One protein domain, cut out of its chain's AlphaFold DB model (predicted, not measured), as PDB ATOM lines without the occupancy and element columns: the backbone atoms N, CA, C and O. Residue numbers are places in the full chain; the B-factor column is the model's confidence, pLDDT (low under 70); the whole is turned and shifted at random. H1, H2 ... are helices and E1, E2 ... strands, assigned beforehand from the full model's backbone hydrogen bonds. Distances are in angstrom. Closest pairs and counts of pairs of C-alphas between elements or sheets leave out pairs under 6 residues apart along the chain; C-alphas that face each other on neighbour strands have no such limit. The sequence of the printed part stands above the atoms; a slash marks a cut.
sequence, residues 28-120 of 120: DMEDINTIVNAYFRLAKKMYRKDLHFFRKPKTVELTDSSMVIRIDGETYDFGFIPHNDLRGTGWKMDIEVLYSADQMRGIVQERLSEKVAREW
ATOM      1  N   ASP A  28     118.175 180.622 182.765       63.94
ATOM      2  CA  ASP A  28     119.209 179.698 182.300       63.94
ATOM      3  C   ASP A  28     119.058 178.321 182.986       63.94
ATOM      4  O   ASP A  28     118.482 178.195 184.070       63.94
ATOM      5  N   MET A  29     119.602 177.257 182.395       61.84
ATOM      6  CA  MET A  29     119.621 175.918 182.995       61.84
ATOM      7  C   MET A  29     120.298 175.919 184.381       61.84
ATOM      8  O   MET A  29     119.962 175.097 185.240       61.84
ATOM      9  N   GLU A  30     121.217 176.858 184.615       66.31
ATOM     10  CA  GLU A  30     121.818 177.142 185.920       66.31
ATOM     11  C   GLU A  30     120.792 177.665 186.945       66.31
ATOM     12  O   GLU A  30     120.783 177.203 188.090       66.31
ATOM     13  N   ASP A  31     119.866 178.535 186.530       73.62
ATOM     14  CA  ASP A  31     118.786 179.059 187.376       73.62
ATOM     15  C   ASP A  31     117.817 177.924 187.760       73.62
ATOM     16  O   ASP A  31     117.505 177.738 188.937       73.62
ATOM     17  N   ILE A  32     117.433 177.071 186.799       80.00
ATOM     18  CA  ILE A  32     116.594 175.880 187.049       80.00
ATOM     19  C   ILE A  32     117.261 174.942 188.061       80.00
ATOM     20  O   ILE A  32     116.616 174.475 189.001       80.00
ATOM     21  N   ASN A  33     118.553 174.660 187.897       83.19
ATOM     22  CA  ASN A  33     119.283 173.794 188.824       83.19
ATOM     23  C   ASN A  33     119.379 174.413 190.224       83.19
ATOM     24  O   ASN A  33     119.269 173.695 191.223       83.19
ATOM     25  N   THR A  34     119.560 175.730 190.306       85.25
ATOM     26  CA  THR A  34     119.591 176.475 191.569       85.25
ATOM     27  C   THR A  34     118.250 176.364 192.290       85.25
ATOM     28  O   THR A  34     118.211 175.949 193.449       85.25
ATOM     29  N   ILE A  35     117.147 176.596 191.577       86.88
ATOM     30  CA  ILE A  35     115.777 176.447 192.081       86.88
ATOM     31  C   ILE A  35     115.510 175.009 192.553       86.88
ATOM     32  O   ILE A  35     115.029 174.799 193.666       86.88
ATOM     33  N   VAL A  36     115.837 173.996 191.742       90.38
ATOM     34  CA  VAL A  36     115.632 172.577 192.099       90.38
ATOM     35  C   VAL A  36     116.410 172.218 193.365       90.38
ATOM     36  O   VAL A  36     115.879 171.562 194.263       90.38
ATOM     37  N   ASN A  37     117.662 172.667 193.472       90.81
ATOM     38  CA  ASN A  37     118.476 172.443 194.664       90.81
ATOM     39  C   ASN A  37     117.906 173.161 195.889       90.81
ATOM     40  O   ASN A  37     117.932 172.598 196.988       90.81
ATOM     41  N   ALA A  38     117.384 174.372 195.712       89.19
ATOM     42  CA  ALA A  38     116.739 175.120 196.775       89.19
ATOM     43  C   ALA A  38     115.492 174.395 197.301       89.19
ATOM     44  O   ALA A  38     115.424 174.105 198.500       89.19
ATOM     45  N   TYR A  39     114.569 174.004 196.412       92.00
ATOM     46  CA  TYR A  39     113.385 173.212 196.772       92.00
ATOM     47  C   TYR A  39     113.777 171.919 197.484       92.00
ATOM     48  O   TYR A  39     113.260 171.627 198.560       92.00
ATOM     49  N   PHE A  40     114.733 171.167 196.935       92.88
ATOM     50  CA  PHE A  40     115.193 169.907 197.517       92.88
ATOM     51  C   PHE A  40     115.719 170.082 198.947       92.88
ATOM     52  O   PHE A  40     115.364 169.322 199.850       92.88
ATOM     53  N   ARG A  41     116.553 171.101 199.186       90.06
ATOM     54  CA  ARG A  41     117.130 171.358 200.511       90.06
ATOM     55  C   ARG A  41     116.083 171.829 201.516       90.06
ATOM     56  O   ARG A  41     116.117 171.383 202.665       90.06
ATOM     57  N   LEU A  42     115.151 172.688 201.102       89.19
ATOM     58  CA  LEU A  42     114.056 173.153 201.957       89.19
ATOM     59  C   LEU A  42     113.091 172.015 202.299       89.19
ATOM     60  O   LEU A  42     112.805 171.805 203.478       89.19
ATOM     61  N   ALA A  43     112.689 171.220 201.305       89.81
ATOM     62  CA  ALA A  43     111.858 170.036 201.492       89.81
ATOM     63  C   ALA A  43     112.507 169.060 202.482       89.81
ATOM     64  O   ALA A  43     111.889 168.668 203.466       89.81
ATOM     65  N   LYS A  44     113.793 168.736 202.298       88.31
ATOM     66  CA  LYS A  44     114.539 167.832 203.187       88.31
ATOM     67  C   LYS A  44     114.694 168.390 204.605       88.31
ATOM     68  O   LYS A  44     114.628 167.630 205.571       88.31
ATOM     69  N   LYS A  45     114.888 169.709 204.752       85.50
ATOM     70  CA  LYS A  45     114.966 170.390 206.058       85.50
ATOM     71  C   LYS A  45     113.633 170.312 206.803       85.50
ATOM     72  O   LYS A  45     113.649 170.039 207.999       85.50
ATOM     73  N   MET A  46     112.516 170.547 206.119       84.38
ATOM     74  CA  MET A  46     111.178 170.530 206.718       84.38
ATOM     75  C   MET A  46     110.707 169.108 207.022       84.38
ATOM     76  O   MET A  46     110.402 168.803 208.167       84.38
ATOM     77  N   TYR A  47     110.799 168.200 206.053       84.56
ATOM     78  CA  TYR A  47     110.373 166.809 206.207       84.56
ATOM     79  C   TYR A  47     111.085 166.088 207.368       84.56
ATOM     80  O   TYR A  47     110.482 165.306 208.096       84.56
ATOM     81  N   ARG A  48     112.374 166.386 207.604       78.75
ATOM     82  CA  ARG A  48     113.114 165.851 208.763       78.75
ATOM     83  C   ARG A  48     112.666 166.432 210.104       78.75
ATOM     84  O   ARG A  48     112.785 165.736 211.109       78.75
ATOM     85  N   LYS A  49     112.215 167.692 210.147       76.25
ATOM     86  CA  LYS A  49     111.705 168.299 211.388       76.25
ATOM     87  C   LYS A  49     110.437 167.599 211.858       76.25
ATOM     88  O   LYS A  49     110.297 167.382 213.057       76.25
ATOM     89  N   ASP A  50     109.609 167.149 210.923       72.88
ATOM     90  CA  ASP A  50     108.349 166.457 211.210       72.88
ATOM     91  C   ASP A  50     108.551 164.955 211.491       72.88
ATOM     92  O   ASP A  50     107.714 164.111 211.192       72.88
ATOM     93  N   LEU A  51     109.689 164.607 212.107       69.88
ATOM     94  CA  LEU A  51     110.055 163.272 212.597       69.88
ATOM     95  C   LEU A  51     110.198 162.173 211.522       69.88
ATOM     96  O   LEU A  51     110.433 161.011 211.864       69.88
ATOM     97  N   HIS A  52     110.191 162.501 210.229       70.12
ATOM     98  CA  HIS A  52     110.436 161.537 209.146       70.12
ATOM     99  C   HIS A  52     111.932 161.265 208.884       70.12
ATOM    100  O   HIS A  52     112.375 161.170 207.740       70.12
ATOM    101  N   PHE A  53     112.737 161.123 209.942       63.38
ATOM    102  CA  PHE A  53     114.209 161.103 209.882       63.38
ATOM    103  C   PHE A  53     114.827 160.091 208.902       63.38
ATOM    104  O   PHE A  53     115.893 160.367 208.350       63.38
ATOM    105  N   PHE A  54     114.170 158.953 208.668       69.06
ATOM    106  CA  PHE A  54     114.673 157.871 207.809       69.06
ATOM    107  C   PHE A  54     113.767 157.553 206.620       69.06
ATOM    108  O   PHE A  54     114.042 156.616 205.870       69.06
ATOM    109  N   ARG A  55     112.673 158.298 206.443       83.06
ATOM    110  CA  ARG A  55     111.741 158.033 205.352       83.06
ATOM    111  C   ARG A  55     112.127 158.873 204.141       83.06
ATOM    112  O   ARG A  55     112.408 160.064 204.241       83.06
ATOM    113  N   LYS A  56     112.134 158.228 202.982       87.69
ATOM    114  CA  LYS A  56     112.156 158.913 201.695       87.69
ATOM    115  C   LYS A  56     110.710 159.190 201.266       87.69
ATOM    116  O   LYS A  56     109.905 158.255 201.326       87.69
ATOM    117  N   PRO A  57     110.370 160.419 200.847       91.00
ATOM    118  CA  PRO A  57     109.059 160.719 200.310       91.00
ATOM    119  C   PRO A  57     108.871 160.008 198.971       91.00
ATOM    120  O   PRO A  57     109.814 159.810 198.198       91.00
ATOM    121  N   LYS A  58     107.636 159.599 198.717       90.31
ATOM    122  CA  LYS A  58     107.190 158.993 197.464       90.31
ATOM    123  C   LYS A  58     106.836 160.058 196.437       90.31
ATOM    124  O   LYS A  58     107.086 159.840 195.255       90.31
ATOM    125  N   THR A  59     106.278 161.186 196.876       91.56
ATOM    126  CA  THR A  59     105.905 162.296 195.993       91.56
ATOM    127  C   THR A  59     106.350 163.635 196.563       91.56
ATOM    128  O   THR A  59     106.344 163.848 197.775       91.56
ATOM    129  N   VAL A  60     106.748 164.539 195.667       92.56
ATOM    130  CA  VAL A  60     106.965 165.962 195.945       92.56
ATOM    131  C   VAL A  60     106.314 166.733 194.808       92.56
ATOM    132  O   VAL A  60     106.650 166.495 193.652       92.56
ATOM    133  N   GLU A  61     105.388 167.629 195.120       94.38
ATOM    134  CA  GLU A  61     104.590 168.378 194.150       94.38
ATOM    135  C   GLU A  61     104.708 169.881 194.419       94.38
ATOM    136  O   GLU A  61     104.523 170.345 195.546       94.38
ATOM    137  N   LEU A  62     105.009 170.648 193.377       91.50
ATOM    138  CA  LEU A  62     104.963 172.104 193.392       91.50
ATOM    139  C   LEU A  62     103.507 172.552 193.278       91.50
ATOM    140  O   LEU A  62     102.740 172.005 192.484       91.50
ATOM    141  N   THR A  63     103.124 173.556 194.062       89.81
ATOM    142  CA  THR A  63     101.780 174.140 193.977       89.81
ATOM    143  C   THR A  63     101.774 175.372 193.070       89.81
ATOM    144  O   THR A  63     102.789 175.737 192.477       89.81
ATOM    145  N   ASP A  64     100.620 176.031 192.952       84.94
ATOM    146  CA  ASP A  64     100.524 177.345 192.304       84.94
ATOM    147  C   ASP A  64     101.276 178.437 193.091       84.94
ATOM    148  O   ASP A  64     101.622 179.476 192.536       84.94
ATOM    149  N   SER A  65     101.571 178.196 194.372       86.69
ATOM    150  CA  SER A  65     102.448 179.042 195.177       86.69
ATOM    151  C   SER A  65     103.874 178.500 195.158       86.69
ATOM    152  O   SER A  65     104.121 177.351 195.518       86.69
ATOM    153  N   SER A  66     104.841 179.357 194.830       83.75
ATOM    154  CA  SER A  66     106.271 179.027 194.876       83.75
ATOM    155  C   SER A  66     106.783 178.722 196.290       83.75
ATOM    156  O   SER A  66     107.841 178.122 196.463       83.75
ATOM    157  N   MET A  67     106.041 179.131 197.320       88.25
ATOM    158  CA  MET A  67     106.416 178.915 198.719       88.25
ATOM    159  C   MET A  67     105.772 177.672 199.322       88.25
ATOM    160  O   MET A  67     106.142 177.278 200.427       88.25
ATOM    161  N   VAL A  68     104.820 177.053 198.625       89.56
ATOM    162  CA  VAL A  68     104.074 175.912 199.144       89.56
ATOM    163  C   VAL A  68     104.327 174.707 198.255       89.56
ATOM    164  O   VAL A  68     104.144 174.754 197.037       89.56
ATOM    165  N   ILE A  69     104.716 173.602 198.880       91.94
ATOM    166  CA  ILE A  69     104.854 172.307 198.216       91.94
ATOM    167  C   ILE A  69     104.012 171.263 198.937       91.94
ATOM    168  O   ILE A  69     103.660 171.425 200.109       91.94
ATOM    169  N   ARG A  70     103.717 170.166 198.248       93.81
ATOM    170  CA  ARG A  70     103.153 168.967 198.863       93.81
ATOM    171  C   ARG A  70     104.179 167.851 198.860       93.81
ATOM    172  O   ARG A  70     104.821 167.616 197.844       93.81
ATOM    173  N   ILE A  71     104.334 167.158 199.979       92.25
ATOM    174  CA  ILE A  71     105.195 165.978 200.099       92.25
ATOM    175  C   ILE A  71     104.333 164.845 200.645       92.25
ATOM    176  O   ILE A  71     103.719 165.010 201.692       92.25
ATOM    177  N   ASP A  72     104.245 163.716 199.938       91.38
ATOM    178  CA  ASP A  72     103.370 162.586 200.306       91.38
ATOM    179  C   ASP A  72     101.895 162.993 200.567       91.38
ATOM    180  O   ASP A  72     101.177 162.334 201.315       91.38
ATOM    181  N   GLY A  73     101.427 164.076 199.933       90.00
ATOM    182  CA  GLY A  73     100.083 164.642 200.119       90.00
ATOM    183  C   GLY A  73      99.944 165.638 201.280       90.00
ATOM    184  O   GLY A  73      98.913 166.303 201.383       90.00
ATOM    185  N   GLU A  74     100.971 165.803 202.115       90.94
ATOM    186  CA  GLU A  74     101.008 166.791 203.197       90.94
ATOM    187  C   GLU A  74     101.551 168.133 202.704       90.94
ATOM    188  O   GLU A  74     102.421 168.181 201.838       90.94
ATOM    189  N   THR A  75     101.026 169.239 203.233       91.81
ATOM    190  CA  THR A  75     101.382 170.593 202.780       91.81
ATOM    191  C   THR A  75     102.490 171.193 203.633       91.81
ATOM    192  O   THR A  75     102.371 171.261 204.854       91.81
ATOM    193  N   TYR A  76     103.529 171.696 202.970       88.69
ATOM    194  CA  TYR A  76     104.668 172.354 203.594       88.69
ATOM    195  C   TYR A  76     104.791 173.779 203.069       88.69
ATOM    196  O   TYR A  76     104.934 173.993 201.865       88.69
ATOM    197  N   ASP A  77     104.757 174.741 203.990       88.88
ATOM    198  CA  ASP A  77     104.851 176.168 203.690       88.88
ATOM    199  C   ASP A  77     106.228 176.719 204.098       88.88
ATOM    200  O   ASP A  77     106.590 176.779 205.278       88.88
ATOM    201  N   PHE A  78     107.011 177.121 203.100       84.38
ATOM    202  CA  PHE A  78     108.318 177.749 203.276       84.38
ATOM    203  C   PHE A  78     108.229 179.232 203.644       84.38
ATOM    204  O   PHE A  78     109.241 179.822 204.028       84.38
ATOM    205  N   GLY A  79     107.047 179.846 203.586       80.44
ATOM    206  CA  GLY A  79     106.799 181.231 203.976       80.44
ATOM    207  C   GLY A  79     107.272 181.538 205.397       80.44
ATOM    208  O   GLY A  79     107.865 182.592 205.630       80.44
ATOM    209  N   PHE A  80     107.132 180.575 206.313       77.00
ATOM    210  CA  PHE A  80     107.571 180.686 207.710       77.00
ATOM    211  C   PHE A  80     109.083 180.533 207.913       77.00
ATOM    212  O   PHE A  80     109.584 180.767 209.014       77.00
ATOM    213  N   ILE A  81     109.830 180.133 206.880       74.00
ATOM    214  CA  ILE A  81     111.288 180.047 206.941       74.00
ATOM    215  C   ILE A  81     111.844 181.471 206.767       74.00
ATOM    216  O   ILE A  81     111.593 182.097 205.730       74.00
ATOM    217  N   PRO A  82     112.593 182.010 207.752       69.06
ATOM    218  CA  PRO A  82     113.220 183.319 207.617       69.06
ATOM    219  C   PRO A  82     114.221 183.324 206.456       69.06
ATOM    220  O   PRO A  82     114.938 182.344 206.262       69.06
ATOM    221  N   HIS A  83     114.323 184.438 205.726       64.69
ATOM    222  CA  HIS A  83     115.307 184.589 204.639       64.69
ATOM    223  C   HIS A  83     116.748 184.513 205.150       64.69
ATOM    224  O   HIS A  83     117.637 184.036 204.450       64.69
ATOM    225  N   ASN A  84     116.967 184.927 206.398       58.19
ATOM    226  CA  ASN A  84     118.285 185.044 206.998       58.19
ATOM    227  C   ASN A  84     118.321 184.311 208.345       58.19
ATOM    228  O   ASN A  84     118.346 184.932 209.407       58.19
ATOM    229  N   ASP A  85     118.265 182.977 208.322       56.38
ATOM    230  CA  ASP A  85     118.792 182.210 209.444       56.38
ATOM    231  C   ASP A  85     120.310 182.054 209.249       56.38
ATOM    232  O   ASP A  85     120.814 181.875 208.139       56.38
ATOM    233  N   LEU A  86     121.068 182.125 210.344       52.09
ATOM    234  CA  LEU A  86     122.521 181.903 210.398       52.09
ATOM    235  C   LEU A  86     122.948 180.485 209.920       52.09
ATOM    236  O   LEU A  86     124.066 180.053 210.184       52.09
ATOM    237  N   ARG A  87     122.058 179.725 209.260       55.81
ATOM    238  CA  ARG A  87     122.217 178.342 208.791       55.81
ATOM    239  C   ARG A  87     121.982 178.189 207.278       55.81
ATOM    240  O   ARG A  87     121.811 177.061 206.816       55.81
ATOM    241  N   GLY A  88     122.008 179.276 206.502       52.72
ATOM    242  CA  GLY A  88     122.096 179.210 205.038       52.72
ATOM    243  C   GLY A  88     120.760 179.122 204.293       52.72
ATOM    244  O   GLY A  88     120.664 178.421 203.289       52.72
ATOM    245  N   THR A  89     119.730 179.848 204.735       57.75
ATOM    246  CA  THR A  89     118.393 179.915 204.098       57.75
ATOM    247  C   THR A  89     118.296 180.769 202.828       57.75
ATOM    248  O   THR A  89     117.186 181.098 202.410       57.75
ATOM    249  N   GLY A  90     119.418 181.054 202.154       64.06
ATOM    250  CA  GLY A  90     119.416 181.707 200.835       64.06
ATOM    251  C   GLY A  90     118.561 180.968 199.794       64.06
ATOM    252  O   GLY A  90     118.016 181.589 198.896       64.06
ATOM    253  N   TRP A  91     118.315 179.670 199.998       79.94
ATOM    254  CA  TRP A  91     117.489 178.829 199.128       79.94
ATOM    255  C   TRP A  91     116.053 179.335 198.956       79.94
ATOM    256  O   TRP A  91     115.498 179.230 197.868       79.94
ATOM    257  N   LYS A  92     115.435 179.899 200.003       80.81
ATOM    258  CA  LYS A  92     114.086 180.474 199.862       80.81
ATOM    259  C   LYS A  92     114.123 181.682 198.924       80.81
ATOM    260  O   LYS A  92     113.275 181.800 198.050       80.81
ATOM    261  N   MET A  93     115.145 182.524 199.078       75.75
ATOM    262  CA  MET A  93     115.355 183.701 198.240       75.75
ATOM    263  C   MET A  93     115.665 183.312 196.789       75.75
ATOM    264  O   MET A  93     115.163 183.955 195.880       75.75
ATOM    265  N   ASP A  94     116.419 182.233 196.564       78.88
ATOM    266  CA  ASP A  94     116.677 181.715 195.216       78.88
ATOM    267  C   ASP A  94     115.368 181.328 194.506       78.88
ATOM    268  O   ASP A  94     115.178 181.659 193.339       78.88
ATOM    269  N   ILE A  95     114.434 180.682 195.215       80.38
ATOM    270  CA  ILE A  95     113.103 180.382 194.669       80.38
ATOM    271  C   ILE A  95     112.336 181.685 194.413       80.38
ATOM    272  O   ILE A  95     111.806 181.864 193.328       80.38
ATOM    273  N   GLU A  96     112.294 182.622 195.358       77.50
ATOM    274  CA  GLU A  96     111.555 183.887 195.186       77.50
ATOM    275  C   GLU A  96     112.065 184.748 194.028       77.50
ATOM    276  O   GLU A  96     111.271 185.394 193.348       77.50
ATOM    277  N   VAL A  97     113.380 184.777 193.817       71.19
ATOM    278  CA  VAL A  97     114.025 185.634 192.816       71.19
ATOM    279  C   VAL A  97     114.020 184.990 191.434       71.19
ATOM    280  O   VAL A  97     113.886 185.700 190.439       71.19
ATOM    281  N   LEU A  98     114.191 183.667 191.355       71.38
ATOM    282  CA  LEU A  98     114.416 182.973 190.083       71.38
ATOM    283  C   LEU A  98     113.185 182.205 189.587       71.38
ATOM    284  O   LEU A  98     113.087 181.915 188.394       71.38
ATOM    285  N   TYR A  99     112.243 181.851 190.464       71.69
ATOM    286  CA  TYR A  99     111.107 181.017 190.086       71.69
ATOM    287  C   TYR A  99     109.972 181.834 189.465       71.69
ATOM    288  O   TYR A  99     109.098 182.362 190.153       71.69
ATOM    289  N   SER A 100     109.946 181.868 188.133       68.38
ATOM    290  CA  SER A 100     108.787 182.323 187.360       68.38
ATOM    291  C   SER A 100     107.798 181.164 187.184       68.38
ATOM    292  O   SER A 100     108.005 180.269 186.355       68.38
ATOM    293  N   ALA A 101     106.745 181.156 188.013       60.97
ATOM    294  CA  ALA A 101     105.786 180.050 188.137       60.97
ATOM    295  C   ALA A 101     105.144 179.640 186.797       60.97
ATOM    296  O   ALA A 101     104.939 178.449 186.557       60.97
ATOM    297  N   ASP A 102     104.912 180.598 185.899       61.47
ATOM    298  CA  ASP A 102     104.217 180.354 184.632       61.47
ATOM    299  C   ASP A 102     105.090 179.671 183.567       61.47
ATOM    300  O   ASP A 102     104.566 178.997 182.682       61.47
ATOM    301  N   GLN A 103     106.419 179.793 183.642       64.88
ATOM    302  CA  GLN A 103     107.320 179.298 182.590       64.88
ATOM    303  C   GLN A 103     108.104 178.043 182.989       64.88
ATOM    304  O   GLN A 103     108.451 177.236 182.129       64.88
ATOM    305  N   MET A 104     108.394 177.856 184.281       73.69
ATOM    306  CA  MET A 104     109.384 176.859 184.719       73.69
ATOM    307  C   MET A 104     108.808 175.712 185.545       73.69
ATOM    308  O   MET A 104     109.513 174.727 185.784       73.69
ATOM    309  N   ARG A 105     107.544 175.796 185.985       81.75
ATOM    310  CA  ARG A 105     106.983 174.849 186.958       81.75
ATOM    311  C   ARG A 105     107.086 173.395 186.525       81.75
ATOM    312  O   ARG A 105     107.517 172.578 187.329       81.75
ATOM    313  N   GLY A 106     106.741 173.080 185.276       83.06
ATOM    314  CA  GLY A 106     106.796 171.707 184.762       83.06
ATOM    315  C   GLY A 106     108.206 171.110 184.805       83.06
ATOM    316  O   GLY A 106     108.399 170.018 185.330       83.06
ATOM    317  N   ILE A 107     109.206 171.864 184.337       84.81
ATOM    318  CA  ILE A 107     110.604 171.407 184.280       84.81
ATOM    319  C   ILE A 107     111.201 171.283 185.686       84.81
ATOM    320  O   ILE A 107     111.901 170.316 185.991       84.81
ATOM    321  N   VAL A 108     110.926 172.248 186.569       86.81
ATOM    322  CA  VAL A 108     111.397 172.197 187.961       86.81
ATOM    323  C   VAL A 108     110.733 171.037 188.700       86.81
ATOM    324  O   VAL A 108     111.416 170.338 189.443       86.81
ATOM    325  N   GLN A 109     109.440 170.791 188.470       91.31
ATOM    326  CA  GLN A 109     108.710 169.660 189.040       91.31
ATOM    327  C   GLN A 109     109.336 168.321 188.638       91.31
ATOM    328  O   GLN A 109     109.596 167.487 189.504       91.31
ATOM    329  N   GLU A 110     109.588 168.118 187.346       89.62
ATOM    330  CA  GLU A 110     110.195 166.893 186.820       89.62
ATOM    331  C   GLU A 110     111.576 166.652 187.443       89.62
ATOM    332  O   GLU A 110     111.805 165.631 188.097       89.62
ATOM    333  N   ARG A 111     112.467 167.646 187.357       90.50
ATOM    334  CA  ARG A 111     113.838 167.545 187.882       90.50
ATOM    335  C   ARG A 111     113.892 167.401 189.399       90.50
ATOM    336  O   ARG A 111     114.776 166.721 189.923       90.50
ATOM    337  N   LEU A 112     112.974 168.035 190.126       93.50
ATOM    338  CA  LEU A 112     112.878 167.885 191.574       93.50
ATOM    339  C   LEU A 112     112.480 166.455 191.946       93.50
ATOM    340  O   LEU A 112     113.131 165.862 192.807       93.50
ATOM    341  N   SER A 113     111.481 165.881 191.272       92.75
ATOM    342  CA  SER A 113     111.072 164.487 191.477       92.75
ATOM    343  C   SER A 113     112.219 163.509 191.206       92.75
ATOM    344  O   SER A 113     112.486 162.632 192.031       92.75
ATOM    345  N   GLU A 114     112.958 163.687 190.108       93.12
ATOM    346  CA  GLU A 114     114.147 162.881 189.793       93.12
ATOM    347  C   GLU A 114     115.230 163.003 190.870       93.12
ATOM    348  O   GLU A 114     115.792 162.004 191.333       93.12
ATOM    349  N   LYS A 115     115.509 164.233 191.311       94.50
ATOM    350  CA  LYS A 115     116.511 164.494 192.344       94.50
ATOM    351  C   LYS A 115     116.130 163.849 193.675       94.50
ATOM    352  O   LYS A 115     116.980 163.224 194.306       94.50
ATOM    353  N   VAL A 116     114.866 163.941 194.085       92.38
ATOM    354  CA  VAL A 116     114.331 163.248 195.270       92.38
ATOM    355  C   VAL A 116     114.464 161.735 195.110       92.38
ATOM    356  O   VAL A 116     114.919 161.050 196.025       92.38
ATOM    357  N   ALA A 117     114.147 161.194 193.934       90.06
ATOM    358  CA  ALA A 117     114.291 159.770 193.670       90.06
ATOM    359  C   ALA A 117     115.751 159.287 193.781       90.06
ATOM    360  O   ALA A 117     115.975 158.155 194.216       90.06
ATOM    361  N   ARG A 118     116.733 160.127 193.444       91.44
ATOM    362  CA  ARG A 118     118.154 159.758 193.421       91.44
ATOM    363  C   ARG A 118     118.920 160.064 194.712       91.44
ATOM    364  O   ARG A 118     119.795 159.288 195.078       91.44
ATOM    365  N   GLU A 119     118.639 161.188 195.371       92.25
ATOM    366  CA  GLU A 119     119.554 161.805 196.355       92.25
ATOM    367  C   GLU A 119     118.956 162.058 197.754       92.25
ATOM    368  O   GLU A 119     119.646 162.621 198.612       92.25
ATOM    369  N   TRP A 120     117.683 161.718 197.989       89.88
ATOM    370  CA  TRP A 120     116.985 162.059 199.237       89.88
ATOM    371  C   TRP A 120     117.660 161.544 200.513       89.88
ATOM    372  O   TRP A 120     117.982 160.342 200.597       89.88
TER     373      TRP A 120
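What this domain is: This is residues 28 to 120 of the 120 residues of an uncharacterized protein of Enterocloster asparagiformis (UniProt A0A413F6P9). H1 runs through the middle. The antiparallel meander E1 E2 E3, neighbours in turn, covers one side; H2, then H3, pack on H1. The 93 printed residues, mostly helix, are compact, radius of gyration of the C-alphas 12.3 A, spanning 34 by 29 by 22 A.

How they stand to each other: Find H1, residues 29 to 49, on the sheet E1, 60 to 62, E2, 68 to 71, and E3, 74 to 77. N 61 to O 70 is 2.8 A, N 69 to O 76 3.0 A. H2, 90 to 98, touches H1, closest C-alphas 91 and 38, 4.5 A. H3, 101 to 119, touches H1's residues 32 to 40, closest C-alphas 112 and 36, 5.5 A. H3 has 12 of 15 O i to N i+4 pairs within hydrogen-bond range, H1 and H2 every one.

Where its parts are: From C-alpha 29 at (119.621, 175.918, 182.995), H1 runs 30.4 A. H3 ends at C-alpha 119, (119.554, 161.805, 196.355).

The domain as a whole: The printed part has no cut; its long link, 78 to 89, has low confidence from 82.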